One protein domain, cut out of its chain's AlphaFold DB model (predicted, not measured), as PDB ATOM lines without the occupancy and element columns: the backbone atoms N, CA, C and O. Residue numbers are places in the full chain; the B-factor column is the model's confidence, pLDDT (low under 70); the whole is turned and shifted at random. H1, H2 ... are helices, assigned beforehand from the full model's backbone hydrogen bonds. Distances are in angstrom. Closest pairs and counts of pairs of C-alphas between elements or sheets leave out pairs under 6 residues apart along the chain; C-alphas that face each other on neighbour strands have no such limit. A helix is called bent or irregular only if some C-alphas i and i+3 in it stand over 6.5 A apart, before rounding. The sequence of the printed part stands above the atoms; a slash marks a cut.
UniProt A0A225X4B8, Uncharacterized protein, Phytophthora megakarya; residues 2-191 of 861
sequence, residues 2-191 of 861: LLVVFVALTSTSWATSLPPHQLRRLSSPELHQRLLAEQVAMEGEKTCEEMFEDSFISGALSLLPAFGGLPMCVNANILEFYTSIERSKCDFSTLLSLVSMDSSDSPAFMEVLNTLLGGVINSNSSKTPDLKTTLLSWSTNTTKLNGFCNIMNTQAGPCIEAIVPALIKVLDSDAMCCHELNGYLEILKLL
ATOM      1  N   LEU A   2     111.669  85.139 108.808       27.45
ATOM      2  CA  LEU A   2     112.106  86.295 107.983       27.45
ATOM      3  C   LEU A   2     113.583  86.717 108.168       27.45
ATOM      4  O   LEU A   2     114.223  87.121 107.210       27.45
ATOM      5  N   LEU A   3     114.155  86.563 109.367       30.36
ATOM      6  CA  LEU A   3     115.592  86.779 109.614       30.36
ATOM      7  C   LEU A   3     116.476  85.607 109.130       30.36
ATOM      8  O   LEU A   3     117.604  85.821 108.702       30.36
ATOM      9  N   VAL A   4     115.941  84.380 109.138       32.34
ATOM     10  CA  VAL A   4     116.597  83.174 108.588       32.34
ATOM     11  C   VAL A   4     116.610  83.235 107.055       32.34
ATOM     12  O   VAL A   4     117.595  82.835 106.441       32.34
ATOM     13  N   VAL A   5     115.576  83.853 106.460       34.69
ATOM     14  CA  VAL A   5     115.459  84.204 105.032       34.69
ATOM     15  C   VAL A   5     116.610  85.087 104.531       34.69
ATOM     16  O   VAL A   5     116.933  85.042 103.351       34.69
ATOM     17  N   PHE A   6     117.295  85.828 105.407       32.66
ATOM     18  CA  PHE A   6     118.412  86.688 105.010       32.66
ATOM     19  C   PHE A   6     119.805  86.040 105.120       32.66
ATOM     20  O   PHE A   6     120.758  86.618 104.609       32.66
ATOM     21  N   VAL A   7     119.964  84.874 105.767       32.19
ATOM     22  CA  VAL A   7     121.298  84.392 106.192       32.19
ATOM     23  C   VAL A   7     121.823  83.150 105.461       32.19
ATOM     24  O   VAL A   7     123.036  82.946 105.430       32.19
ATOM     25  N   ALA A   8     120.994  82.336 104.805       26.83
ATOM     26  CA  ALA A   8     121.498  81.129 104.131       26.83
ATOM     27  C   ALA A   8     122.019  81.418 102.706       26.83
ATOM     28  O   ALA A   8     121.414  81.028 101.715       26.83
ATOM     29  N   LEU A   9     123.171  82.089 102.615       28.41
ATOM     30  CA  LEU A   9     123.893  82.368 101.370       28.41
ATOM     31  C   LEU A   9     125.211  81.587 101.305       28.41
ATOM     32  O   LEU A   9     126.269  82.189 101.441       28.41
ATOM     33  N   THR A  10     125.193  80.272 101.053       26.52
ATOM     34  CA  THR A  10     126.379  79.588 100.487       26.52
ATOM     35  C   THR A  10     126.048  78.312  99.700       26.52
ATOM     36  O   THR A  10     125.550  77.345 100.268       26.52
ATOM     37  N   SER A  11     126.510  78.290  98.438       27.16
ATOM     38  CA  SER A  11     126.638  77.166  97.475       27.16
ATOM     39  C   SER A  11     125.319  76.560  96.959       27.16
ATOM     40  O   SER A  11     124.508  76.089  97.733       27.16
ATOM     41  N   THR A  12     125.013  76.531  95.658       25.28
ATOM     42  CA  THR A  12     125.741  75.909  94.530       25.28
ATOM     43  C   THR A  12     125.276  76.497  93.174       25.28
ATOM     44  O   THR A  12     124.472  77.420  93.130       25.28
ATOM     45  N   SER A  13     125.869  76.036  92.068       29.06
ATOM     46  CA  SER A  13     125.814  76.604  90.713       29.06
ATOM     47  C   SER A  13     124.925  75.821  89.718       29.06
ATOM     48  O   SER A  13     124.616  74.661  89.973       29.06
ATOM     49  N   TRP A  14     124.719  76.437  88.529       27.06
ATOM     50  CA  TRP A  14     124.089  75.971  87.256       27.06
ATOM     51  C   TRP A  14     122.541  76.100  87.226       27.06
ATOM     52  O   TRP A  14     121.930  75.773  88.223       27.06
ATOM     53  N   ALA A  15     121.816  76.571  86.188       28.08
ATOM     54  CA  ALA A  15     122.093  77.068  84.826       28.08
ATOM     55  C   ALA A  15     120.994  78.077  84.337       28.08
ATOM     56  O   ALA A  15     119.989  78.279  84.999       28.08
ATOM     57  N   THR A  16     121.231  78.740  83.188       36.91
ATOM     58  CA  THR A  16     120.316  79.599  82.374       36.91
ATOM     59  C   THR A  16     119.498  80.716  83.048       36.91
ATOM     60  O   THR A  16     118.375  80.990  82.645       36.91
ATOM     61  N   SER A  17     120.094  81.474  83.967       53.16
ATOM     62  CA  SER A  17     119.520  82.728  84.485       53.16
ATOM     63  C   SER A  17     120.351  83.953  84.093       53.16
ATOM     64  O   SER A  17     121.544  83.848  83.782       53.16
ATOM     65  N   LEU A  18     119.733  85.141  84.094       56.94
ATOM     66  CA  LEU A  18     120.501  86.383  84.026       56.94
ATOM     67  C   LEU A  18     121.228  86.567  85.369       56.94
ATOM     68  O   LEU A  18     120.571  86.627  86.407       56.94
ATOM     69  N   PRO A  19     122.565  86.700  85.394       61.56
ATOM     70  CA  PRO A  19     123.275  86.938  86.644       61.56
ATOM     71  C   PRO A  19     122.865  88.299  87.251       61.56
ATOM     72  O   PRO A  19     122.547  89.224  86.494       61.56
ATOM     73  N   PRO A  20     122.929  88.483  88.587       63.19
ATOM     74  CA  PRO A  20     122.422  89.682  89.277       63.19
ATOM     75  C   PRO A  20     122.889  91.021  88.680       63.19
ATOM     76  O   PRO A  20     122.120  91.974  88.562       63.19
ATOM     77  N   HIS A  21     124.135  91.086  88.200       64.50
ATOM     78  CA  HIS A  21     124.698  92.278  87.558       64.50
ATOM     79  C   HIS A  21     124.078  92.619  86.187       64.50
ATOM     80  O   HIS A  21     124.143  93.772  85.764       64.50
ATOM     81  N   GLN A  22     123.514  91.641  85.468       66.75
ATOM     82  CA  GLN A  22     122.770  91.865  84.222       66.75
ATOM     83  C   GLN A  22     121.321  92.262  84.501       66.75
ATOM     84  O   GLN A  22     120.802  93.128  83.800       66.75
ATOM     85  N   LEU A  23     120.703  91.714  85.555       68.62
ATOM     86  CA  LEU A  23     119.368  92.122  86.008       68.62
ATOM     87  C   LEU A  23     119.325  93.607  86.399       68.62
ATOM     88  O   LEU A  23     118.400  94.310  86.007       68.62
ATOM     89  N   ARG A  24     120.374  94.127  87.054       66.44
ATOM     90  CA  ARG A  24     120.488  95.564  87.388       66.44
ATOM     91  C   ARG A  24     120.569  96.510  86.189       66.44
ATOM     92  O   ARG A  24     120.412  97.715  86.358       66.44
ATOM     93  N   ARG A  25     120.878  96.004  84.991       72.62
ATOM     94  CA  ARG A  25     120.968  96.832  83.775       72.62
ATOM     95  C   ARG A  25     119.623  97.006  83.077       72.62
ATOM     96  O   ARG A  25     119.546  97.816  82.158       72.62
ATOM     97  N   LEU A  26     118.605  96.246  83.479       73.31
ATOM     98  CA  LEU A  26     117.252  96.385  82.954       73.31
ATOM     99  C   LEU A  26     116.602  97.638  83.541       73.31
ATOM    100  O   LEU A  26     116.697  97.902  84.739       73.31
ATOM    101  N   SER A  27     115.915  98.401  82.699       77.31
ATOM    102  CA  SER A  27     115.040  99.468  83.184       77.31
ATOM    103  C   SER A  27     113.792  98.883  83.862       77.31
ATOM    104  O   SER A  27     113.365  97.776  83.533       77.31
ATOM    105  N   SER A  28     113.169  99.636  84.780       74.69
ATOM    106  CA  SER A  28     111.933  99.205  85.467       74.69
ATOM    107  C   SER A  28     110.849  98.696  84.492       74.69
ATOM    108  O   SER A  28     110.344  97.593  84.694       74.69
ATOM    109  N   PRO A  29     110.554  99.392  83.368       79.88
ATOM    110  CA  PRO A  29     109.567  98.915  82.396       79.88
ATOM    111  C   PRO A  29     109.975  97.624  81.670       79.88
ATOM    112  O   PRO A  29     109.121  96.785  81.391       79.88
ATOM    113  N   GLU A  30     111.264  97.449  81.357       80.62
ATOM    114  CA  GLU A  30     111.771  96.225  80.717       80.62
ATOM    115  C   GLU A  30     111.693  95.025  81.658       80.62
ATOM    116  O   GLU A  30     111.333  93.930  81.225       80.62
ATOM    117  N   LEU A  31     112.013  95.227  82.937       79.06
ATOM    118  CA  LEU A  31     111.895  94.200  83.962       79.06
ATOM    119  C   LEU A  31     110.427  93.802  84.161       79.06
ATOM    120  O   LEU A  31     110.109  92.620  84.083       79.06
ATOM    121  N   HIS A  32     109.526  94.777  84.314       81.69
ATOM    122  CA  HIS A  32     108.094  94.525  84.481       81.69
ATOM    123  C   HIS A  32     107.487  93.744  83.303       81.69
ATOM    124  O   HIS A  32     106.752  92.782  83.510       81.69
ATOM    125  N   GLN A  33     107.833  94.105  82.061       83.38
ATOM    126  CA  GLN A  33     107.371  93.382  80.867       83.38
ATOM    127  C   GLN A  33     107.855  91.929  80.827       83.38
ATOM    128  O   GLN A  33     107.106  91.045  80.417       83.38
ATOM    129  N   ARG A  34     109.093  91.664  81.264       83.56
ATOM    130  CA  ARG A  34     109.623  90.296  81.337       83.56
ATOM    131  C   ARG A  34     108.941  89.477  82.430       83.56
ATOM    132  O   ARG A  34     108.589  88.339  82.155       83.56
ATOM    133  N   LEU A  35     108.696  90.062  83.605       83.06
ATOM    134  CA  LEU A  35     107.960  89.402  84.693       83.06
ATOM    135  C   LEU A  35     106.520  89.058  84.277       83.06
ATOM    136  O   LEU A  35     106.064  87.947  84.513       83.06
ATOM    137  N   LEU A  36     105.827  89.974  83.587       83.25
ATOM    138  CA  LEU A  36     104.493  89.709  83.032       83.25
ATOM    139  C   LEU A  36     104.504  88.559  82.016       83.25
ATOM    140  O   LEU A  36     103.632  87.696  82.057       83.25
ATOM    141  N   ALA A  37     105.480  88.541  81.105       80.88
ATOM    142  CA  ALA A  37     105.605  87.477  80.109       80.88
ATOM    143  C   ALA A  37     105.899  86.112  80.752       80.88
ATOM    144  O   ALA A  37     105.378  85.097  80.293       80.88
ATOM    145  N   GLU A  38     106.707  86.095  81.813       78.88
ATOM    146  CA  GLU A  38     107.006  84.892  82.585       78.88
ATOM    147  C   GLU A  38     105.759  84.370  83.302       78.88
ATOM    148  O   GLU A  38     105.426  83.199  83.155       78.88
ATOM    149  N   GLN A  39     105.001  85.241  83.975       77.81
ATOM    150  CA  GLN A  39     103.790  84.839  84.693       77.81
ATOM    151  C   GLN A  39     102.707  84.277  83.757       77.81
ATOM    152  O   GLN A  39     102.065  83.289  84.095       77.81
ATOM    153  N   VAL A  40     102.556  84.822  82.544       78.69
ATOM    154  CA  VAL A  40     101.661  84.247  81.518       78.69
ATOM    155  C   VAL A  40     102.156  82.877  81.036       78.69
ATOM    156  O   VAL A  40     101.357  81.986  80.762       78.69
ATOM    157  N   ALA A  41     103.473  82.670  80.938       71.62
ATOM    158  CA  ALA A  41     104.047  81.378  80.553       71.62
ATOM    159  C   ALA A  41     103.924  80.302  81.652       71.62
ATOM    160  O   ALA A  41     104.084  79.115  81.357       71.62
ATOM    161  N   MET A  42     103.642  80.711  82.893       70.56
ATOM    162  CA  MET A  42     103.436  79.833  84.048       70.56
ATOM    163  C   MET A  42     101.998  79.294  84.175       70.56
ATOM    164  O   MET A  42     101.792  78.363  84.941       70.56
ATOM    165  N   GLU A  43     101.012  79.790  83.414       64.94
ATOM    166  CA  GLU A  43      99.594  79.358  83.483       64.94
ATOM    167  C   GLU A  43      99.315  77.921  82.941       64.94
ATOM    168  O   GLU A  43      98.180  77.591  82.596       64.94
ATOM    169  N   GLY A  44     100.327  77.047  82.838       63.12
ATOM    170  CA  GLY A  44     100.209  75.640  82.400       63.12
ATOM    171  C   GLY A  44     100.321  74.616  83.545       63.12
ATOM    172  O   GLY A  44     100.567  74.990  84.682       63.12
ATOM    173  N   GLU A  45     100.194  73.310  83.255       69.12
ATOM    174  CA  GLU A  45     100.387  72.195  84.220       69.12
ATOM    175  C   GLU A  45     101.868  71.993  84.634       69.12
ATOM    176  O   GLU A  45     102.380  70.875  84.610       69.12
ATOM    177  N   LYS A  46     102.601  73.066  84.954       79.81
ATOM    178  CA  LYS A  46     103.977  72.969  85.464       79.81
ATOM    179  C   LYS A  46     103.979  72.822  86.982       79.81
ATOM    180  O   LYS A  46     103.161  73.419  87.677       79.81
ATOM    181  N   THR A  47     104.928  72.051  87.494       88.12
ATOM    182  CA  THR A  47     105.237  71.983  88.927       88.12
ATOM    183  C   THR A  47     105.961  73.246  89.401       88.12
ATOM    184  O   THR A  47     106.538  73.990  88.604       88.12
ATOM    185  N   CYS A  48     105.964  73.485  90.713       88.44
ATOM    186  CA  CYS A  48     106.644  74.631  91.317       88.44
ATOM    187  C   CYS A  48     108.155  74.640  91.047       88.44
ATOM    188  O   CYS A  48     108.710  75.704  90.763       88.44
ATOM    189  N   GLU A  49     108.810  73.472  91.072       87.88
ATOM    190  CA  GLU A  49     110.216  73.361  90.686       87.88
ATOM    191  C   GLU A  49     110.436  73.724  89.212       87.88
ATOM    192  O   GLU A  49     111.334  74.503  88.906       87.88
ATOM    193  N   GLU A  50     109.607  73.216  88.293       86.56
ATOM    194  CA  GLU A  50     109.739  73.509  86.855       86.56
ATOM    195  C   GLU A  50     109.539  74.999  86.553       86.56
ATOM    196  O   GLU A  50     110.269  75.582  85.753       86.56
ATOM    197  N   MET A  51     108.572  75.636  87.217       84.94
ATOM    198  CA  MET A  51     108.339  77.078  87.102       84.94
ATOM    199  C   MET A  51     109.536  77.899  87.592       84.94
ATOM    200  O   MET A  51     109.832  78.951  87.025       84.94
ATOM    201  N   PHE A  52     110.209  77.438  88.646       87.44
ATOM    202  CA  PHE A  52     111.392  78.091  89.191       87.44
ATOM    203  C   PHE A  52     112.626  77.898  88.305       87.44
ATOM    204  O   PHE A  52     113.312  78.873  88.010       87.44
ATOM    205  N   GLU A  53     112.894  76.678  87.841       85.62
ATOM    206  CA  GLU A  53     114.027  76.361  86.956       85.62
ATOM    207  C   GLU A  53     113.970  77.152  85.637       85.62
ATOM    208  O   GLU A  53     114.987  77.675  85.177       85.62
ATOM    209  N   ASP A  54     112.772  77.319  85.063       83.38
ATOM    210  CA  ASP A  54     112.558  78.058  83.812       83.38
ATOM    211  C   ASP A  54     112.620  79.592  83.972       83.38
ATOM    212  O   ASP A  54     112.603  80.326  82.975       83.38
ATOM    213  N   SER A  55     112.688  80.100  85.207       83.38
ATOM    214  CA  SER A  55     112.665  81.534  85.489       83.38
ATOM    215  C   SER A  55     113.961  82.243  85.097       83.38
ATOM    216  O   SER A  55     115.067  81.812  85.433       83.38
ATOM    217  N   PHE A  56     113.856  83.432  84.485       81.50
ATOM    218  CA  PHE A  56     115.045  84.235  84.170       81.50
ATOM    219  C   PHE A  56     115.685  84.887  85.410       81.50
ATOM    220  O   PHE A  56     116.823  85.368  85.311       81.50
ATOM    221  N   ILE A  57     114.982  84.898  86.554       78.31
ATOM    222  CA  ILE A  57     115.456  85.400  87.856       78.31
ATOM    223  C   ILE A  57     115.824  84.284  88.848       78.31
ATOM    224  O   ILE A  57     116.268  84.598  89.954       78.31
ATOM    225  N   SER A  58     115.722  83.007  88.463       81.94
ATOM    226  CA  SER A  58     116.021  81.851  89.328       81.94
ATOM    227  C   SER A  58     117.390  81.942  90.006       81.94
ATOM    228  O   SER A  58     117.513  81.692  91.200       81.94
ATOM    229  N   GLY A  59     118.414  82.414  89.290       75.81
ATOM    230  CA  GLY A  59     119.765  82.594  89.833       75.81
ATOM    231  C   GLY A  59     119.901  83.700  90.883       75.81
ATOM    232  O   GLY A  59     120.864  83.689  91.645       75.81
ATOM    233  N   ALA A  60     118.978  84.664  90.925       72.56
ATOM    234  CA  ALA A  60     118.910  85.649  92.002       72.56
ATOM    235  C   ALA A  60     118.073  85.130  93.181       72.56
ATOM    236  O   ALA A  60     118.398  85.424  94.325       72.56
ATOM    237  N   LEU A  61     117.020  84.353  92.915       78.25
ATOM    238  CA  LEU A  61     116.150  83.786  93.947       78.25
ATOM    239  C   LEU A  61     116.739  82.544  94.630       78.25
ATOM    240  O   LEU A  61     116.395  82.276  95.772       78.25
ATOM    241  N   SER A  62     117.664  81.823  93.993       77.38
ATOM    242  CA  SER A  62     118.390  80.692  94.597       77.38
ATOM    243  C   SER A  62     119.306  81.100  95.754       77.38
ATOM    244  O   SER A  62     119.811  80.254  96.487       77.38
ATOM    245  N   LEU A  63     119.522  82.406  95.909       71.06
ATOM    246  CA  LEU A  63     120.198  83.023  97.042       71.06
ATOM    247  C   LEU A  63     119.272  83.148  98.268       71.06
ATOM    248  O   LEU A  63     119.751  83.353  99.379       71.06
ATOM    249  N   LEU A  64     117.955  83.011  98.089       70.69
ATOM    250  CA  LEU A  64     117.013  82.885  99.197       70.69
ATOM    251  C   LEU A  64     117.072  81.461  99.771       70.69
ATOM    252  O   LEU A  64     117.300  80.502  99.029       70.69
ATOM    253  N   PRO A  65     116.800  81.272 101.072       66.62
ATOM    254  CA  PRO A  65     116.796  79.939 101.655       66.62
ATOM    255  C   PRO A  65     115.691  79.083 101.054       66.62
ATOM    256  O   PRO A  65     114.546  79.513 100.990       66.62
ATOM    257  N   ALA A  66     116.015  77.837 100.708       73.06
ATOM    258  CA  ALA A  66     115.060  76.868 100.166       73.06
ATOM    259  C   ALA A  66     113.988  76.398 101.176       73.06
ATOM    260  O   ALA A  66     113.142  75.576 100.836       73.06
ATOM    261  N   PHE A  67     114.020  76.907 102.411       74.56
ATOM    262  CA  PHE A  67     113.078  76.572 103.478       74.56
ATOM    263  C   PHE A  67     111.625  76.773 103.028       74.56
ATOM    264  O   PHE A  67     111.277  77.846 102.531       74.56
ATOM    265  N   GLY A  68     110.795  75.741 103.194       74.38
ATOM    266  CA  GLY A  68     109.385  75.749 102.801       74.38
ATOM    267  C   GLY A  68     109.124  76.022 101.317       74.38
ATOM    268  O   GLY A  68     108.031  76.441 100.958       74.38
ATOM    269  N   GLY A  69     110.134  75.898 100.451       83.88
ATOM    270  CA  GLY A  69     110.004  76.270  99.043       83.88
ATOM    271  C   GLY A  69     109.937  77.780  98.785       83.88
ATOM    272  O   GLY A  69     109.447  78.198  97.737       83.88
ATOM    273  N   LEU A  70     110.453  78.621  99.691       85.00
ATOM    274  CA  LEU A  70     110.425  80.085  99.560       85.00
ATOM    275  C   LEU A  70     110.873  80.638  98.194       85.00
ATOM    276  O   LEU A  70     110.167  81.508  97.679       85.00
ATOM    277  N   PRO A  71     111.968  80.169  97.563       86.69
ATOM    278  CA  PRO A  71     112.365  80.671  96.249       86.69
ATOM    279  C   PRO A  71     111.287  80.422  95.187       86.69
ATOM    280  O   PRO A  71     111.024  81.294  94.361       86.69
ATOM    281  N   MET A  72     110.617  79.266  95.249       89.75
ATOM    282  CA  MET A  72     109.539  78.881  94.334       89.75
ATOM    283  C   MET A  72     108.274  79.711  94.582       89.75
ATOM    284  O   MET A  72     107.701  80.244  93.635       89.75
ATOM    285  N   CYS A  73     107.887  79.899  95.848       89.94
ATOM    286  CA  CYS A  73     106.767  80.760  96.238       89.94
ATOM    287  C   CYS A  73     106.964  82.211  95.766       89.94
ATOM    288  O   CYS A  73     106.070  82.800  95.153       89.94
ATOM    289  N   VAL A  74     108.149  82.790  96.002       87.94
ATOM    290  CA  VAL A  74     108.467  84.160  95.568       87.94
ATOM    291  C   VAL A  74     108.456  84.269  94.046       87.94
ATOM    292  O   VAL A  74     107.926  85.245  93.522       87.94
ATOM    293  N   ASN A  75     108.990  83.271  93.335       87.44
ATOM    294  CA  ASN A  75     108.987  83.241  91.874       87.44
ATOM    295  C   ASN A  75     107.565  83.229  91.295       87.44
ATOM    296  O   ASN A  75     107.221  84.077  90.476       87.44
ATOM    297  N   ALA A  76     106.725  82.312  91.780       88.69
ATOM    298  CA  ALA A  76     105.341  82.156  91.338       88.69
ATOM    299  C   ALA A  76     104.485  83.416  91.570       88.69
ATOM    300  O   ALA A  76     103.514  83.649  90.852       88.69
ATOM    301  N   ASN A  77     104.859  84.245  92.550       88.81
ATOM    302  CA  ASN A  77     104.096  85.418  92.982       88.81
ATOM    303  C   ASN A  77     104.870  86.736  92.803       88.81
ATOM    304  O   ASN A  77     104.549  87.755  93.421       88.81
ATOM    305  N   ILE A  78     105.892  86.746  91.944       85.56
ATOM    306  CA  ILE A  78     106.865  87.840  91.836       85.56
ATOM    307  C   ILE A  78     106.241  89.199  91.488       85.56
ATOM    308  O   ILE A  78     106.750  90.233  91.924       85.56
ATOM    309  N   LEU A  79     105.118  89.238  90.756       83.56
ATOM    310  CA  LEU A  79     104.423  90.494  90.447       83.56
ATOM    311  C   LEU A  79     103.838  91.176  91.695       83.56
ATOM    312  O   LEU A  79     103.851  92.410  91.773       83.56
ATOM    313  N   GLU A  80     103.370  90.417  92.691       83.62
ATOM    314  CA  GLU A  80     102.881  90.996  93.951       83.62
ATOM    315  C   GLU A  80     104.021  91.676  94.721       83.62
ATOM    316  O   GLU A  80     103.886  92.805  95.202       83.62
ATOM    317  N   PHE A  81     105.190  91.037  94.756       83.94
ATOM    318  CA  PHE A  81     106.385  91.602  95.378       83.94
ATOM    319  C   PHE A  81     106.916  92.809  94.599       83.94
ATOM    320  O   PHE A  81     107.210  93.844  95.199       83.94
ATOM    321  N   TYR A  82     106.975  92.719  93.267       83.31
ATOM    322  CA  TYR A  82     107.453  93.793  92.394       83.31
ATOM    323  C   TYR A  82     106.634  95.084  92.555       83.31
ATOM    324  O   TYR A  82     107.195  96.170  92.700       83.31
ATOM    325  N   THR A  83     105.304  94.974  92.582       81.88
ATOM    326  CA  THR A  83     104.423  96.142  92.767       81.88
ATOM    327  C   THR A  83     104.568  96.786  94.147       81.88
ATOM    328  O   THR A  83     104.409  98.003  94.275       81.88
ATOM    329  N   SER A  84     104.903  95.990  95.164       81.75
ATOM    330  CA  SER A  84     105.126  96.460  96.534       81.75
ATOM    331  C   SER A  84     106.440  97.235  96.659       81.75
ATOM    332  O   SER A  84     106.471  98.292  97.289       81.75
ATOM    333  N   ILE A  85     107.503  96.780  95.986       82.12
ATOM    334  CA  ILE A  85     108.803  97.467  95.993       82.12
ATOM    335  C   ILE A  85     108.812  98.722  95.103       82.12
ATOM    336  O   ILE A  85     109.329  99.751  95.526       82.12
ATOM    337  N   GLU A  86     108.166  98.712  93.926       78.56
ATOM    338  CA  GLU A  86     108.157  99.857  92.988       78.56
ATOM    339  C   GLU A  86     107.596 101.149  93.616       78.56
ATOM    340  O   GLU A  86     107.987 102.257  93.250       78.56
ATOM    341  N   ARG A  87     106.691 101.017  94.591       70.69
ATOM    342  CA  ARG A  87     106.042 102.142  95.284       70.69
ATOM    343  C   ARG A  87     106.706 102.510  96.613       70.69
ATOM    344  O   ARG A  87     106.150 103.314  97.360       70.69
ATOM    345  N   SER A  88     107.860 101.925  96.917       81.88
ATOM    346  CA  SER A  88     108.516 102.023  98.219       81.88
ATOM    347  C   SER A  88     109.904 102.671  98.134       81.88
ATOM    348  O   SER A  88     110.394 103.018  97.062       81.88
ATOM    349  N   LYS A  89     110.557 102.831  99.291       82.62
ATOM    350  CA  LYS A  89     111.969 103.243  99.380       82.62
ATOM    351  C   LYS A  89     112.954 102.104  99.065       82.62
ATOM    352  O   LYS A  89     114.152 102.359  99.011       82.62
ATOM    353  N   CYS A  90     112.471 100.878  98.868       83.38
ATOM    354  CA  CYS A  90     113.249  99.734  98.409       83.38
ATOM    355  C   CYS A  90     112.969  99.492  96.928       83.38
ATOM    356  O   CYS A  90     111.877  99.061  96.576       83.38
ATOM    357  N   ASP A  91     113.939  99.743  96.053       80.44
ATOM    358  CA  ASP A  91     113.827  99.360  94.646       80.44
ATOM    359  C   ASP A  91     114.471  97.987  94.376       80.44
ATOM    360  O   ASP A  91     115.187  97.413  95.203       80.44
ATOM    361  N   PHE A  92     114.231  97.442  93.182       76.25
ATOM    362  CA  PHE A  92     114.779  96.142  92.785       76.25
ATOM    363  C   PHE A  92     116.319  96.121  92.776       76.25
ATOM    364  O   PHE A  92     116.932  95.089  93.051       76.25
ATOM    365  N   SER A  93     116.967  97.260  92.505       75.50
ATOM    366  CA  SER A  93     118.428  97.376  92.556       75.50
ATOM    367  C   SER A  93     118.952  97.254  93.990       75.50
ATOM    368  O   SER A  93     119.958  96.582  94.216       75.50
ATOM    369  N   THR A  94     118.260  97.866  94.949       79.12
ATOM    370  CA  THR A  94     118.550  97.818  96.385       79.12
ATOM    371  C   THR A  94     118.387  96.398  96.910       79.12
ATOM    372  O   THR A  94     119.295  95.876  97.554       79.12
ATOM    373  N   LEU A  95     117.292  95.725  96.544       76.62
ATOM    374  CA  LEU A  95     117.064  94.322  96.891       76.62
ATOM    375  C   LEU A  95     118.168  93.410  96.332       76.62
ATOM    376  O   LEU A  95     118.757  92.620  97.065       76.62
ATOM    377  N   LEU A  96     118.516  93.562  95.050       72.44
ATOM    378  CA  LEU A  96     119.614  92.807  94.442       72.44
ATOM    379  C   LEU A  96     120.977  93.140  95.058       72.44
ATOM    380  O   LEU A  96     121.860  92.293  95.040       72.44
ATOM    381  N   SER A  97     121.191  94.367  95.541       74.88
ATOM    382  CA  SER A  97     122.419  94.775  96.240       74.88
ATOM    383  C   SER A  97     122.548  94.114  97.607       74.88
ATOM    384  O   SER A  97     123.636  93.657  97.958       74.88
ATOM    385  N   LEU A  98     121.442  94.020  98.349       75.06
ATOM    386  CA  LEU A  98     121.375  93.284  99.611       75.06
ATOM    387  C   LEU A  98     121.685  91.801  99.397       75.06
ATOM    388  O   LEU A  98     122.556  91.256 100.067       75.06
ATOM    389  N   VAL A  99     121.010  91.180  98.428       68.56
ATOM    390  CA  VAL A  99     121.112  89.739  98.161       68.56
ATOM    391  C   VAL A  99     122.473  89.352  97.574       68.56
ATOM    392  O   VAL A  99     123.026  88.319  97.939       68.56
ATOM    393  N   SER A 100     123.053  90.168  96.687       66.62
ATOM    394  CA  SER A 100     124.360  89.862  96.087       66.62
ATOM    395  C   SER A 100     125.558  90.316  96.926       66.62
ATOM    396  O   SER A 100     126.690  90.011  96.562       66.62
ATOM    397  N   MET A 101     125.319  91.022  98.037       69.62
ATOM    398  CA  MET A 101     126.340  91.545  98.951       69.62
ATOM    399  C   MET A 101     127.342  92.528  98.314       69.62
ATOM    400  O   MET A 101     128.524  92.529  98.652       69.62
ATOM    401  N   ASP A 102     126.880  93.392  97.410       70.62
ATOM    402  CA  ASP A 102     127.770  94.267  96.627       70.62
ATOM    403  C   ASP A 102     128.165  95.578  97.338       70.62
ATOM    404  O   ASP A 102     129.020  96.315  96.841       70.62
ATOM    405  N   SER A 103     127.551  95.901  98.483       76.75
ATOM    406  CA  SER A 103     127.924  97.077  99.283       76.75
ATOM    407  C   SER A 103     129.186  96.803 100.103       76.75
ATOM    408  O   SER A 103     129.390  95.693 100.594       76.75
ATOM    409  N   SER A 104     129.999  97.838 100.348       79.75
ATOM    410  CA  SER A 104     131.133  97.755 101.286       79.75
ATOM    411  C   SER A 104     130.708  97.338 102.697       79.75
ATOM    412  O   SER A 104     131.504  96.745 103.423       79.75
ATOM    413  N   ASP A 105     129.451  97.606 103.056       86.31
ATOM    414  CA  ASP A 105     128.888  97.318 104.374       86.31
ATOM    415  C   ASP A 105     128.118  95.986 104.422       86.31
ATOM    416  O   ASP A 105     127.820  95.487 105.508       86.31
ATOM    417  N   SER A 106     127.839  95.357 103.270       82.44
ATOM    418  CA  SER A 106     127.140  94.063 103.206       82.44
ATOM    419  C   SER A 106     127.852  92.946 103.986       82.44
ATOM    420  O   SER A 106     127.166  92.209 104.695       82.44
ATOM    421  N   PRO A 107     129.197  92.808 103.951       83.94
ATOM    422  CA  PRO A 107     129.886  91.816 104.776       83.94
ATOM    423  C   PRO A 107     129.707  92.055 106.278       83.94
ATOM    424  O   PRO A 107     129.612  91.098 107.038       83.94
ATOM    425  N   ALA A 108     129.657  93.320 106.713       86.38
ATOM    426  CA  ALA A 108     129.437  93.669 108.114       86.38
ATOM    427  C   ALA A 108     128.001  93.349 108.553       86.38
ATOM    428  O   ALA A 108     127.806  92.739 109.600       86.38
ATOM    429  N   PHE A 109     127.013  93.686 107.720       86.50
ATOM    430  CA  PHE A 109     125.618  93.321 107.952       86.50
ATOM    431  C   PHE A 109     125.438  91.805 108.087       86.50
ATOM    432  O   PHE A 109     124.846  91.344 109.059       86.50
ATOM    433  N   MET A 110     126.004  91.030 107.158       81.69
ATOM    434  CA  MET A 110     125.902  89.571 107.191       81.69
ATOM    435  C   MET A 110     126.631  88.959 108.383       81.69
ATOM    436  O   MET A 110     126.139  87.988 108.944       81.69
ATOM    437  N   GLU A 111     127.781  89.494 108.792       84.88
ATOM    438  CA  GLU A 111     128.482  89.036 109.997       84.88
ATOM    439  C   GLU A 111     127.613  89.237 111.243       84.88
ATOM    440  O   GLU A 111     127.354  88.273 111.957       84.88
ATOM    441  N   VAL A 112     127.080  90.448 111.449       86.19
ATOM    442  CA  VAL A 112     126.201  90.743 112.591       86.19
ATOM    443  C   VAL A 112     124.953  89.864 112.564       86.19
ATOM    444  O   VAL A 112     124.584  89.296 113.587       86.19
ATOM    445  N   LEU A 113     124.331  89.688 111.398       82.38
ATOM    446  CA  LEU A 113     123.133  88.865 111.251       82.38
ATOM    447  C   LEU A 113     123.401  87.370 111.509       82.38
ATOM    448  O   LEU A 113     122.606  86.707 112.177       82.38
ATOM    449  N   ASN A 114     124.541  86.850 111.044       78.94
ATOM    450  CA  ASN A 114     124.997  85.489 111.341       78.94
ATOM    451  C   ASN A 114     125.241  85.281 112.838       78.94
ATOM    452  O   ASN A 114     124.899  84.231 113.369       78.94
ATOM    453  N   THR A 115     125.830  86.265 113.518       84.31
ATOM    454  CA  THR A 115     126.098  86.205 114.960       84.31
ATOM    455  C   THR A 115     124.820  86.367 115.790       84.31
ATOM    456  O   THR A 115     124.649  85.665 116.786       84.31
ATOM    457  N   LEU A 116     123.880  87.223 115.364       81.44
ATOM    458  CA  LEU A 116     122.536  87.342 115.955       81.44
ATOM    459  C   LEU A 116     121.820  85.990 115.980       81.44
ATOM    460  O   LEU A 116     121.239  85.620 116.997       81.44
ATOM    461  N   LEU A 117     121.912  85.242 114.881       71.62
ATOM    462  CA  LEU A 117     121.268  83.941 114.701       71.62
ATOM    463  C   LEU A 117     122.241  82.765 114.883       71.62
ATOM    464  O   LEU A 117     121.970  81.656 114.411       71.62
ATOM    465  N   GLY A 118     123.383  82.991 115.540       67.81
ATOM    466  CA  GLY A 118     124.355  81.940 115.813       67.81
ATOM    467  C   GLY A 118     123.694  80.801 116.593       67.81
ATOM    468  O   GLY A 118     122.897  81.043 117.496       67.81
ATOM    469  N   GLY A 119     123.927  79.560 116.155       56.19
ATOM    470  CA  GLY A 119     123.239  78.367 116.669       56.19
ATOM    471  C   GLY A 119     121.892  78.028 116.001       56.19
ATOM    472  O   GLY A 119     121.463  76.883 116.092       56.19
ATOM    473  N   VAL A 120     121.257  78.957 115.266       51.88
ATOM    474  CA  VAL A 120     119.979  78.727 114.544       51.88
ATOM    475  C   VAL A 120     120.194  78.194 113.122       51.88
ATOM    476  O   VAL A 120     119.393  77.413 112.621       51.88
ATOM    477  N   ILE A 121     121.264  78.632 112.448       46.78
ATOM    478  CA  ILE A 121     121.430  78.460 110.986       46.78
ATOM    479  C   ILE A 121     122.579  77.508 110.627       46.78
ATOM    480  O   ILE A 121     122.706  77.079 109.483       46.78
ATOM    481  N   ASN A 122     123.428  77.143 111.591       44.00
ATOM    482  CA  ASN A 122     124.750  76.604 111.286       44.00
ATOM    483  C   ASN A 122     125.068  75.311 112.055       44.00
ATOM    484  O   ASN A 122     126.000  75.261 112.851       44.00
ATOM    485  N   SER A 123     124.306  74.246 111.792       41.00
ATOM    486  CA  SER A 123     124.604  72.890 112.285       41.00
ATOM    487  C   SER A 123     125.691  72.162 111.474       41.00
ATOM    488  O   SER A 123     126.183  71.126 111.912       41.00
ATOM    489  N   ASN A 124     126.114  72.701 110.319       36.97
ATOM    490  CA  ASN A 124     126.989  72.002 109.360       36.97
ATOM    491  C   ASN A 124     128.381  72.621 109.125       36.97
ATOM    492  O   ASN A 124     129.133  72.108 108.293       36.97
ATOM    493  N   SER A 125     128.780  73.679 109.840       39.31
ATOM    494  CA  SER A 125     130.144  74.217 109.729       39.31
ATOM    495  C   SER A 125     130.927  74.020 111.028       39.31
ATOM    496  O   SER A 125     130.539  74.463 112.102       39.31
ATOM    497  N   SER A 126     132.067  73.337 110.936       36.69
ATOM    498  CA  SER A 126     132.940  72.960 112.056       36.69
ATOM    499  C   SER A 126     133.712  74.137 112.688       36.69
ATOM    500  O   SER A 126     134.798  73.937 113.233       36.69
ATOM    501  N   LYS A 127     133.225  75.372 112.530       45.81
ATOM    502  CA  LYS A 127     133.816  76.606 113.062       45.81
ATOM    503  C   LYS A 127     132.708  77.622 113.347       45.81
ATOM    504  O   LYS A 127     132.526  78.569 112.586       45.81
ATOM    505  N   THR A 128     131.982  77.435 114.441       52.44
ATOM    506  CA  THR A 128     131.257  78.544 115.064       52.44
ATOM    507  C   THR A 128     132.282  79.603 115.490       52.44
ATOM    508  O   THR A 128     133.271  79.260 116.146       52.44
ATOM    509  N   PRO A 129     132.138  80.871 115.067       56.84
ATOM    510  CA  PRO A 129     132.954  81.949 115.608       56.84
ATOM    511  C   PRO A 129     132.703  82.045 117.114       56.84
ATOM    512  O   PRO A 129     131.553  82.011 117.542       56.84
ATOM    513  N   ASP A 130     133.768  82.172 117.901       78.38
ATOM    514  CA  ASP A 130     133.674  82.467 119.330       78.38
ATOM    515  C   ASP A 130     132.973  83.823 119.523       78.38
ATOM    516  O   ASP A 130     133.531  84.873 119.175       78.38
ATOM    517  N   LEU A 131     131.737  83.794 120.041       87.00
ATOM    518  CA  LEU A 131     130.901  84.978 120.232       87.00
ATOM    519  C   LEU A 131     131.618  86.022 121.092       87.00
ATOM    520  O   LEU A 131     131.595  87.206 120.760       87.00
ATOM    521  N   LYS A 132     132.317  85.588 122.145       89.69
ATOM    522  CA  LYS A 132     133.049  86.474 123.053       89.69
ATOM    523  C   LYS A 132     134.127  87.267 122.319       89.69
ATOM    524  O   LYS A 132     134.192  88.490 122.446       89.69
ATOM    525  N   THR A 133     134.944  86.590 121.512       88.44
ATOM    526  CA  THR A 133     135.993  87.242 120.712       88.44
ATOM    527  C   THR A 133     135.400  88.207 119.681       88.44
ATOM    528  O   THR A 133     135.923  89.310 119.497       88.44
ATOM    529  N   THR A 134     134.294  87.832 119.034       90.31
ATOM    530  CA  THR A 134     133.585  88.704 118.086       90.31
ATOM    531  C   THR A 134     133.073  89.975 118.768       90.31
ATOM    532  O   THR A 134     133.334  91.078 118.285       90.31
ATOM    533  N   LEU A 135     132.425  89.849 119.930       93.00
ATOM    534  CA  LEU A 135     131.901  90.987 120.691       93.00
ATOM    535  C   LEU A 135     133.010  91.927 121.170       93.00
ATOM    536  O   LEU A 135     132.894  93.147 121.028       93.00
ATOM    537  N   LEU A 136     134.131  91.375 121.644       91.44
ATOM    538  CA  LEU A 136     135.297  92.170 122.030       91.44
ATOM    539  C   LEU A 136     135.858  92.961 120.834       91.44
ATOM    540  O   LEU A 136     136.203  94.140 120.961       91.44
ATOM    541  N   SER A 137     135.892  92.354 119.644       92.31
ATOM    542  CA  SER A 137     136.298  93.057 118.422       92.31
ATOM    543  C   SER A 137     135.352  94.206 118.068       92.31
ATOM    544  O   SER A 137     135.821  95.243 117.602       92.31
ATOM    545  N   TRP A 138     134.042  94.041 118.243       92.44
ATOM    546  CA  TRP A 138     133.071  95.091 117.926       92.44
ATOM    547  C   TRP A 138     133.074  96.224 118.951       92.44
ATOM    548  O   TRP A 138     132.886  97.377 118.571       92.44
ATOM    549  N   SER A 139     133.362  95.915 120.220       88.81
ATOM    550  CA  SER A 139     133.505  96.921 121.281       88.81
ATOM    551  C   SER A 139     134.686  97.875 121.056       88.81
ATOM    552  O   SER A 139     134.636  99.031 121.451       88.81
ATOM    553  N   THR A 140     135.745  97.404 120.390       86.12
ATOM    554  CA  THR A 140     136.965  98.189 120.125       86.12
ATOM    555  C   THR A 140     137.012  98.769 118.710       86.12
ATOM    556  O   THR A 140     137.778  99.696 118.445       86.12
ATOM    557  N   ASN A 141     136.206  98.234 117.787       87.38
ATOM    558  CA  ASN A 141     136.095  98.709 116.415       87.38
ATOM    559  C   ASN A 141     134.637  98.680 115.936       87.38
ATOM    560  O   ASN A 141     134.128  97.666 115.449       87.38
ATOM    561  N   THR A 142     134.002  99.850 115.970       86.50
ATOM    562  CA  THR A 142     132.589 100.031 115.621       86.50
ATOM    563  C   THR A 142     132.300  99.950 114.121       86.50
ATOM    564  O   THR A 142     131.140  99.993 113.732       86.50
ATOM    565  N   THR A 143     133.305  99.764 113.249       90.06
ATOM    566  CA  THR A 143     133.107  99.686 111.784       90.06
ATOM    567  C   THR A 143     132.073  98.626 111.394       90.06
ATOM    568  O   THR A 143     131.261  98.858 110.501       90.06
ATOM    569  N   LYS A 144     132.068  97.472 112.076       90.94
ATOM    570  CA  LYS A 144     131.112  96.387 111.805       90.94
ATOM    571  C   LYS A 144     129.684  96.767 112.191       90.94
ATOM    572  O   LYS A 144     128.769  96.604 111.389       90.94
ATOM    573  N   LEU A 145     129.515  97.345 113.378       92.44
ATOM    574  CA  LEU A 145     128.222  97.816 113.870       92.44
ATOM    575  C   LEU A 145     127.696  98.986 113.028       92.44
ATOM    576  O   LEU A 145     126.542  98.974 112.619       92.44
ATOM    577  N   ASN A 146     128.558  99.938 112.669       93.12
ATOM    578  CA  ASN A 146     128.221 101.052 111.783       93.12
ATOM    579  C   ASN A 146     127.793 100.564 110.395       93.12
ATOM    580  O   ASN A 146     126.805 101.058 109.861       93.12
ATOM    581  N   GLY A 147     128.491  99.573 109.828       92.19
ATOM    582  CA  GLY A 147     128.104  98.952 108.560       92.19
ATOM    583  C   GLY A 147     126.738  98.266 108.643       92.19
ATOM    584  O   GLY A 147     125.880  98.496 107.789       92.19
ATOM    585  N   PHE A 148     126.485  97.496 109.707       92.25
ATOM    586  CA  PHE A 148     125.167  96.908 109.974       92.25
ATOM    587  C   PHE A 148     124.072  97.981 110.069       92.25
ATOM    588  O   PHE A 148     123.063  97.897 109.368       92.25
ATOM    589  N   CYS A 149     124.296  99.029 110.861       94.62
ATOM    590  CA  CYS A 149     123.349 100.124 111.032       94.62
ATOM    591  C   CYS A 149     123.133 100.920 109.743       94.62
ATOM    592  O   CYS A 149     122.010 101.327 109.455       94.62
ATOM    593  N   ASN A 150     124.165 101.121 108.922       93.81
ATOM    594  CA  ASN A 150     124.014 101.783 107.631       93.81
ATOM    595  C   ASN A 150     123.130 100.961 106.684       93.81
ATOM    596  O   ASN A 150     122.203 101.505 106.083       93.81
ATOM    597  N   ILE A 151     123.352  99.644 106.598       91.56
ATOM    598  CA  ILE A 151     122.513  98.748 105.791       91.56
ATOM    599  C   ILE A 151     121.073  98.713 106.315       91.56
ATOM    600  O   ILE A 151     120.150  98.840 105.512       91.56
ATOM    601  N   MET A 152     120.859  98.620 107.631       91.75
ATOM    602  CA  MET A 152     119.517  98.682 108.226       91.75
ATOM    603  C   MET A 152     118.797  99.992 107.902       91.75
ATOM    604  O   MET A 152     117.626  99.969 107.530       91.75
ATOM    605  N   ASN A 153     119.501 101.123 107.960       92.38
ATOM    606  CA  ASN A 153     118.915 102.433 107.694       92.38
ATOM    607  C   ASN A 153     118.634 102.704 106.207       92.38
ATOM    608  O   ASN A 153     117.683 103.411 105.881       92.38
ATOM    609  N   THR A 154     119.472 102.195 105.300       90.31
ATOM    610  CA  THR A 154     119.447 102.610 103.885       90.31
ATOM    611  C   THR A 154     118.925 101.549 102.927       90.31
ATOM    612  O   THR A 154     118.489 101.902 101.835       90.31
ATOM    613  N   GLN A 155     118.961 100.270 103.310       88.69
ATOM    614  CA  GLN A 155     118.619  99.157 102.422       88.69
ATOM    615  C   GLN A 155     117.648  98.178 103.093       88.69
ATOM    616  O   GLN A 155     116.498  98.073 102.673       88.69
ATOM    617  N   ALA A 156     118.076  97.480 104.151       88.06
ATOM    618  CA  ALA A 156     117.309  96.385 104.742       88.06
ATOM    619  C   ALA A 156     115.999  96.867 105.386       88.06
ATOM    620  O   ALA A 156     114.954  96.303 105.080       88.06
ATOM    621  N   GLY A 157     116.013  97.934 106.193       90.00
ATOM    622  CA  GLY A 157     114.801  98.510 106.792       90.00
ATOM    623  C   GLY A 157     113.742  98.908 105.752       90.00
ATOM    624  O   GLY A 157     112.624  98.396 105.823       90.00
ATOM    625  N   PRO A 158     114.083  99.737 104.744       89.81
ATOM    626  CA  PRO A 158     113.181 100.057 103.636       89.81
ATOM    627  C   PRO A 158     112.623  98.833 102.899       89.81
ATOM    628  O   PRO A 158     111.458  98.829 102.508       89.81
ATOM    629  N   CYS A 159     113.438  97.793 102.693       87.81
ATOM    630  CA  CYS A 159     112.991  96.576 102.014       87.81
ATOM    631  C   CYS A 159     112.085  95.707 102.887       87.81
ATOM    632  O   CYS A 159     111.112  95.160 102.375       87.81
ATOM    633  N   ILE A 160     112.349  95.618 104.192       87.00
ATOM    634  CA  ILE A 160     111.472  94.934 105.150       87.00
ATOM    635  C   ILE A 160     110.096  95.612 105.175       87.00
ATOM    636  O   ILE A 160     109.091  94.915 105.044       87.00
ATOM    637  N   GLU A 161     110.052  96.949 105.251       87.75
ATOM    638  CA  GLU A 161     108.808  97.741 105.219       87.75
ATOM    639  C   GLU A 161     107.948  97.427 103.983       87.75
ATOM    640  O   GLU A 161     106.731  97.296 104.080       87.75
ATOM    641  N   ALA A 162     108.581  97.268 102.817       85.75
ATOM    642  CA  ALA A 162     107.881  97.017 101.561       85.75
ATOM    643  C   ALA A 162     107.469  95.547 101.366       85.75
ATOM    644  O   ALA A 162     106.399  95.265 100.827       85.75
ATOM    645  N   ILE A 163     108.330  94.602 101.758       86.12
ATOM    646  CA  ILE A 163     108.197  93.185 101.389       86.12
ATOM    647  C   ILE A 163     107.398  92.398 102.421       86.12
ATOM    648  O   ILE A 163     106.633  91.520 102.027       86.12
ATOM    649  N   VAL A 164     107.538  92.682 103.722       86.38
ATOM    650  CA  VAL A 164     106.854  91.902 104.771       86.38
ATOM    651  C   VAL A 164     105.331  91.898 104.597       86.38
ATOM    652  O   VAL A 164     104.763  90.804 104.609       86.38
ATOM    653  N   PRO A 165     104.653  93.037 104.358       85.88
ATOM    654  CA  PRO A 165     103.203  93.034 104.160       85.88
ATOM    655  C   PRO A 165     102.782  92.240 102.916       85.88
ATOM    656  O   PRO A 165     101.792  91.508 102.949       85.88
ATOM    657  N   ALA A 166     103.555  92.343 101.829       86.12
ATOM    658  CA  ALA A 166     103.312  91.598 100.595       86.12
ATOM    659  C   ALA A 166     103.489  90.089 100.804       86.12
ATOM    660  O   ALA A 166     102.645  89.306 100.376       86.12
ATOM    661  N   LEU A 167     104.543  89.687 101.518       87.75
ATOM    662  CA  LEU A 167     104.808  88.291 101.849       87.75
ATOM    663  C   LEU A 167     103.692  87.715 102.716       87.75
ATOM    664  O   LEU A 167     103.151  86.673 102.371       87.75
ATOM    665  N   ILE A 168     103.307  88.407 103.794       87.19
ATOM    666  CA  ILE A 168     102.199  87.976 104.657       87.19
ATOM    667  C   ILE A 168     100.937  87.775 103.819       87.19
ATOM    668  O   ILE A 168     100.309  86.733 103.937       87.19
ATOM    669  N   LYS A 169     100.595  88.719 102.934       87.81
ATOM    670  CA  LYS A 169      99.413  88.619 102.069       87.81
ATOM    671  C   LYS A 169      99.459  87.399 101.136       87.81
ATOM    672  O   LYS A 169      98.473  86.670 101.061       87.81
ATOM    673  N   VAL A 170     100.576  87.181 100.435       88.62
ATOM    674  CA  VAL A 170     100.759  86.039  99.516       88.62
ATOM    675  C   VAL A 170     100.617  84.720 100.272       88.62
ATOM    676  O   VAL A 170      99.865  83.839  99.853       88.62
ATOM    677  N   LEU A 171     101.290  84.610 101.419       88.12
ATOM    678  CA  LEU A 171     101.255  83.414 102.253       88.12
ATOM    679  C   LEU A 171      99.864  83.173 102.855       88.12
ATOM    680  O   LEU A 171      99.393  82.044 102.840       88.12
ATOM    681  N   ASP A 172      99.183  84.214 103.337       85.00
ATOM    682  CA  ASP A 172      97.845  84.128 103.946       85.00
ATOM    683  C   ASP A 172      96.781  83.640 102.955       85.00
ATOM    684  O   ASP A 172      95.858  82.919 103.326       85.00
ATOM    685  N   SER A 173      96.942  83.988 101.675       85.88
ATOM    686  CA  SER A 173      96.057  83.541 100.597       85.88
ATOM    687  C   SER A 173      96.293  82.104 100.118       85.88
ATOM    688  O   SER A 173      95.608  81.676  99.192       85.88
ATOM    689  N   ASP A 174      97.251  81.386 100.720       84.50
ATOM    690  CA  ASP A 174      97.739  80.076 100.265       84.50
ATOM    691  C   ASP A 174      98.046  80.072  98.755       84.50
ATOM    692  O   ASP A 174      97.550  79.259  97.973       84.50
ATOM    693  N   ALA A 175      98.805  81.082  98.318       88.25
ATOM    694  CA  ALA A 175      99.093  81.285  96.906       88.25
ATOM    695  C   ALA A 175      99.903  80.124  96.301       88.25
ATOM    696  O   ALA A 175     100.546  79.332  96.994       88.25
ATOM    697  N   MET A 176      99.915  80.051  94.968       88.31
ATOM    698  CA  MET A 176     100.631  79.017  94.218       88.31
ATOM    699  C   MET A 176     102.083  78.870  94.703       88.31
ATOM    700  O   MET A 176     102.810  79.858  94.810       88.31
ATOM    701  N   CYS A 177     102.491  77.627  94.976       90.06
ATOM    702  CA  CYS A 177     103.813  77.254  95.491       90.06
ATOM    703  C   CYS A 177     104.148  77.729  96.915       90.06
ATOM    704  O   CYS A 177     105.306  77.636  97.313       90.06
ATOM    705  N   CYS A 178     103.169  78.208  97.692       89.31
ATOM    706  CA  CYS A 178     103.388  78.753  99.035       89.31
ATOM    707  C   CYS A 178     102.771  77.920 100.174       89.31
ATOM    708  O   CYS A 178     102.836  78.356 101.321       89.31
ATOM    709  N   HIS A 179     102.221  76.734  99.899       88.06
ATOM    710  CA  HIS A 179     101.449  75.948 100.872       88.06
ATOM    711  C   HIS A 179     102.198  75.607 102.167       88.06
ATOM    712  O   HIS A 179     101.694  75.840 103.264       88.06
ATOM    713  N   GLU A 180     103.447  75.149 102.076       84.19
ATOM    714  CA  GLU A 180     104.240  74.865 103.281       84.19
ATOM    715  C   GLU A 180     104.516  76.147 104.097       84.19
ATOM    716  O   GLU A 180     104.473  76.151 105.326       84.19
ATOM    717  N   LEU A 181     104.734  77.276 103.413       85.62
ATOM    718  CA  LEU A 181     104.951  78.585 104.037       85.62
ATOM    719  C   LEU A 181     103.681  79.163 104.655       85.62
ATOM    720  O   LEU A 181     103.786  79.867 105.662       85.62
ATOM    721  N   ASN A 182     102.507  78.864 104.091       86.38
ATOM    722  CA  ASN A 182     101.225  79.163 104.720       86.38
ATOM    723  C   ASN A 182     101.145  78.482 106.091       86.38
ATOM    724  O   ASN A 182     100.879  79.167 107.074       86.38
ATOM    725  N   GLY A 183     101.496  77.195 106.190       81.31
ATOM    726  CA  GLY A 183     101.537  76.485 107.474       81.31
ATOM    727  C   GLY A 183     102.426  77.174 108.519       81.31
ATOM    728  O   GLY A 183     102.007  77.413 109.653       81.31
ATOM    729  N   TYR A 184     103.635  77.603 108.138       83.62
ATOM    730  CA  TYR A 184     104.493  78.366 109.055       83.62
ATOM    731  C   TYR A 184     103.925  79.754 109.403       83.62
ATOM    732  O   TYR A 184     104.095  80.216 110.535       83.62
ATOM    733  N   LEU A 185     103.254  80.430 108.463       85.31
ATOM    734  CA  LEU A 185     102.568  81.696 108.734       85.31
ATOM    735  C   LEU A 185     101.456  81.506 109.772       85.31
ATOM    736  O   LEU A 185     101.325  82.338 110.669       85.31
ATOM    737  N   GLU A 186     100.688  80.418 109.684       84.75
ATOM    738  CA  GLU A 186      99.642  80.097 110.658       84.75
ATOM    739  C   GLU A 186     100.224  79.923 112.071       84.75
ATOM    740  O   GLU A 186      99.667  80.482 113.014       84.75
ATOM    741  N   ILE A 187     101.391  79.277 112.231       83.94
ATOM    742  CA  ILE A 187     102.095  79.256 113.531       83.94
ATOM    743  C   ILE A 187     102.466  80.677 113.972       83.94
ATOM    744  O   ILE A 187     102.254  81.043 115.126       83.94
ATOM    745  N   LEU A 188     103.031  81.502 113.083       85.19
ATOM    746  CA  LEU A 188     103.453  82.860 113.449       85.19
ATOM    747  C   LEU A 188     102.284  83.724 113.939       85.19
ATOM    748  O   LEU A 188     102.489  84.604 114.775       85.19
ATOM    749  N   LYS A 189     101.056  83.463 113.475       86.75
ATOM    750  CA  LYS A 189      99.851  84.144 113.970       86.75
ATOM    751  C   LYS A 189      99.556  83.856 115.444       86.75
ATOM    752  O   LYS A 189      98.928  84.699 116.081       86.75
ATOM    753  N   LEU A 190     100.036  82.738 115.998       85.94
ATOM    754  CA  LEU A 190      99.916  82.417 117.428       85.94
ATOM    755  C   LEU A 190     100.726  83.376 118.314       85.94
ATOM    756  O   LEU A 190     100.445  83.513 119.499       85.94
ATOM    757  N   LEU A 191     101.722  84.062 117.746       87.00
ATOM    758  CA  LEU A 191     102.586  84.997 118.469       87.00
ATOM    759  C   LEU A 191     102.008  86.418 118.543       87.00
ATOM    760  O   LEU A 191     102.637  87.288 119.134       87.00
TER     761      LEU A 191
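This is residues 2 to 191 of the 861 residues of an uncharacterized protein of Phytophthora megakarya (UniProt A0A225X4B8). The bent helix H10 bridges two lobes: its arm H10a crosses H8 in a small lobe that loosely includes H9, and its arm H10b runs through a larger lobe with H1 to H7 and H11. In the larger lobe H2, H6 and H10b lie side by side with H6 in the middle, while H3 and H4 pack on H5, whose end meets H11. The printed part has 190 residues with eleven named helices, H1 to H11 along the chain, and no named strand: all helix. It is compact, with a radius of gyration of the C-alphas of 17.5 A, and only just elongated, spanning 56 by 37 by 33 A.

H10, residues 143 to 172, was assigned as one helix by its hydrogen bonds but is bent: C-alphas 153 and 156 are 6.9 A apart, and H10a, residues 143 to 153, and H10b, residues 156 to 172, stand at a steep tilt of 53 degrees. H10b is irregular, C-alphas 162 and 165 being 6.7 A apart. H10b touches H6, residues 78 to 86, opposite ways at a shallow tilt of 34.7 degrees, only just short of steep; their closest C-alphas, Ile 85 and Ala 162, are 5.7 A apart. H2, residues 28 to 41, touches H6 with residues 32 to 36 alone, at 16 degrees, a shallow tilt, opposite ways; closest C-alphas Leu 35 and Leu 79, 6.8 A. H10b touches H11, residues 179 to 189, with residues 168 to 172 alone; closest C-alphas Leu 171 and Asn 182, 4.9 A. H5, residues 67 to 76, is irregular, C-alphas 68 and 71 being 8.7 A apart; it touches H11 only at their ends, closest C-alphas Gly 68 and Glu 180, 5.2 A. H5 touches H3, residues 48 to 53, closest C-alphas Phe 52 and Met 72, 5.5 A, and H4, residues 58 to 61, closest C-alphas Leu 61 and Pro 71, 5.4 A. H1, residues 20 to 23, is close to but not clearly touching H7, residues 92 to 100; closest C-alphas Pro 20 and Leu 96, 6.7 A. H8, residues 106 to 116, touches H10a about perpendicular at 85 degrees; closest C-alphas Phe 109 and Phe 148, 4.1 A. H9, residues 131 to 140, is close to but not clearly touching H10a; closest C-alphas Trp 138 and Lys 144, 6.6 A. Not every O i to N i+4 pair is within hydrogen-bond range in H5, 4 of 6, and H10b, 11 of 13.

H10b measures 23.0 A and H2 20.1 A. C-alpha 20 begins H1 at (122.422, 89.682, 89.277); C-alpha 189 ends H11 at (99.851, 84.144, 113.970).

The C-alphas farthest apart, Glu 45 and Thr 140, are 57.5 A apart. The printed part has no cut; the link H8 to H9 is long. Residues 2 to 24 and 118 to 129 are among those with pLDDT under 70.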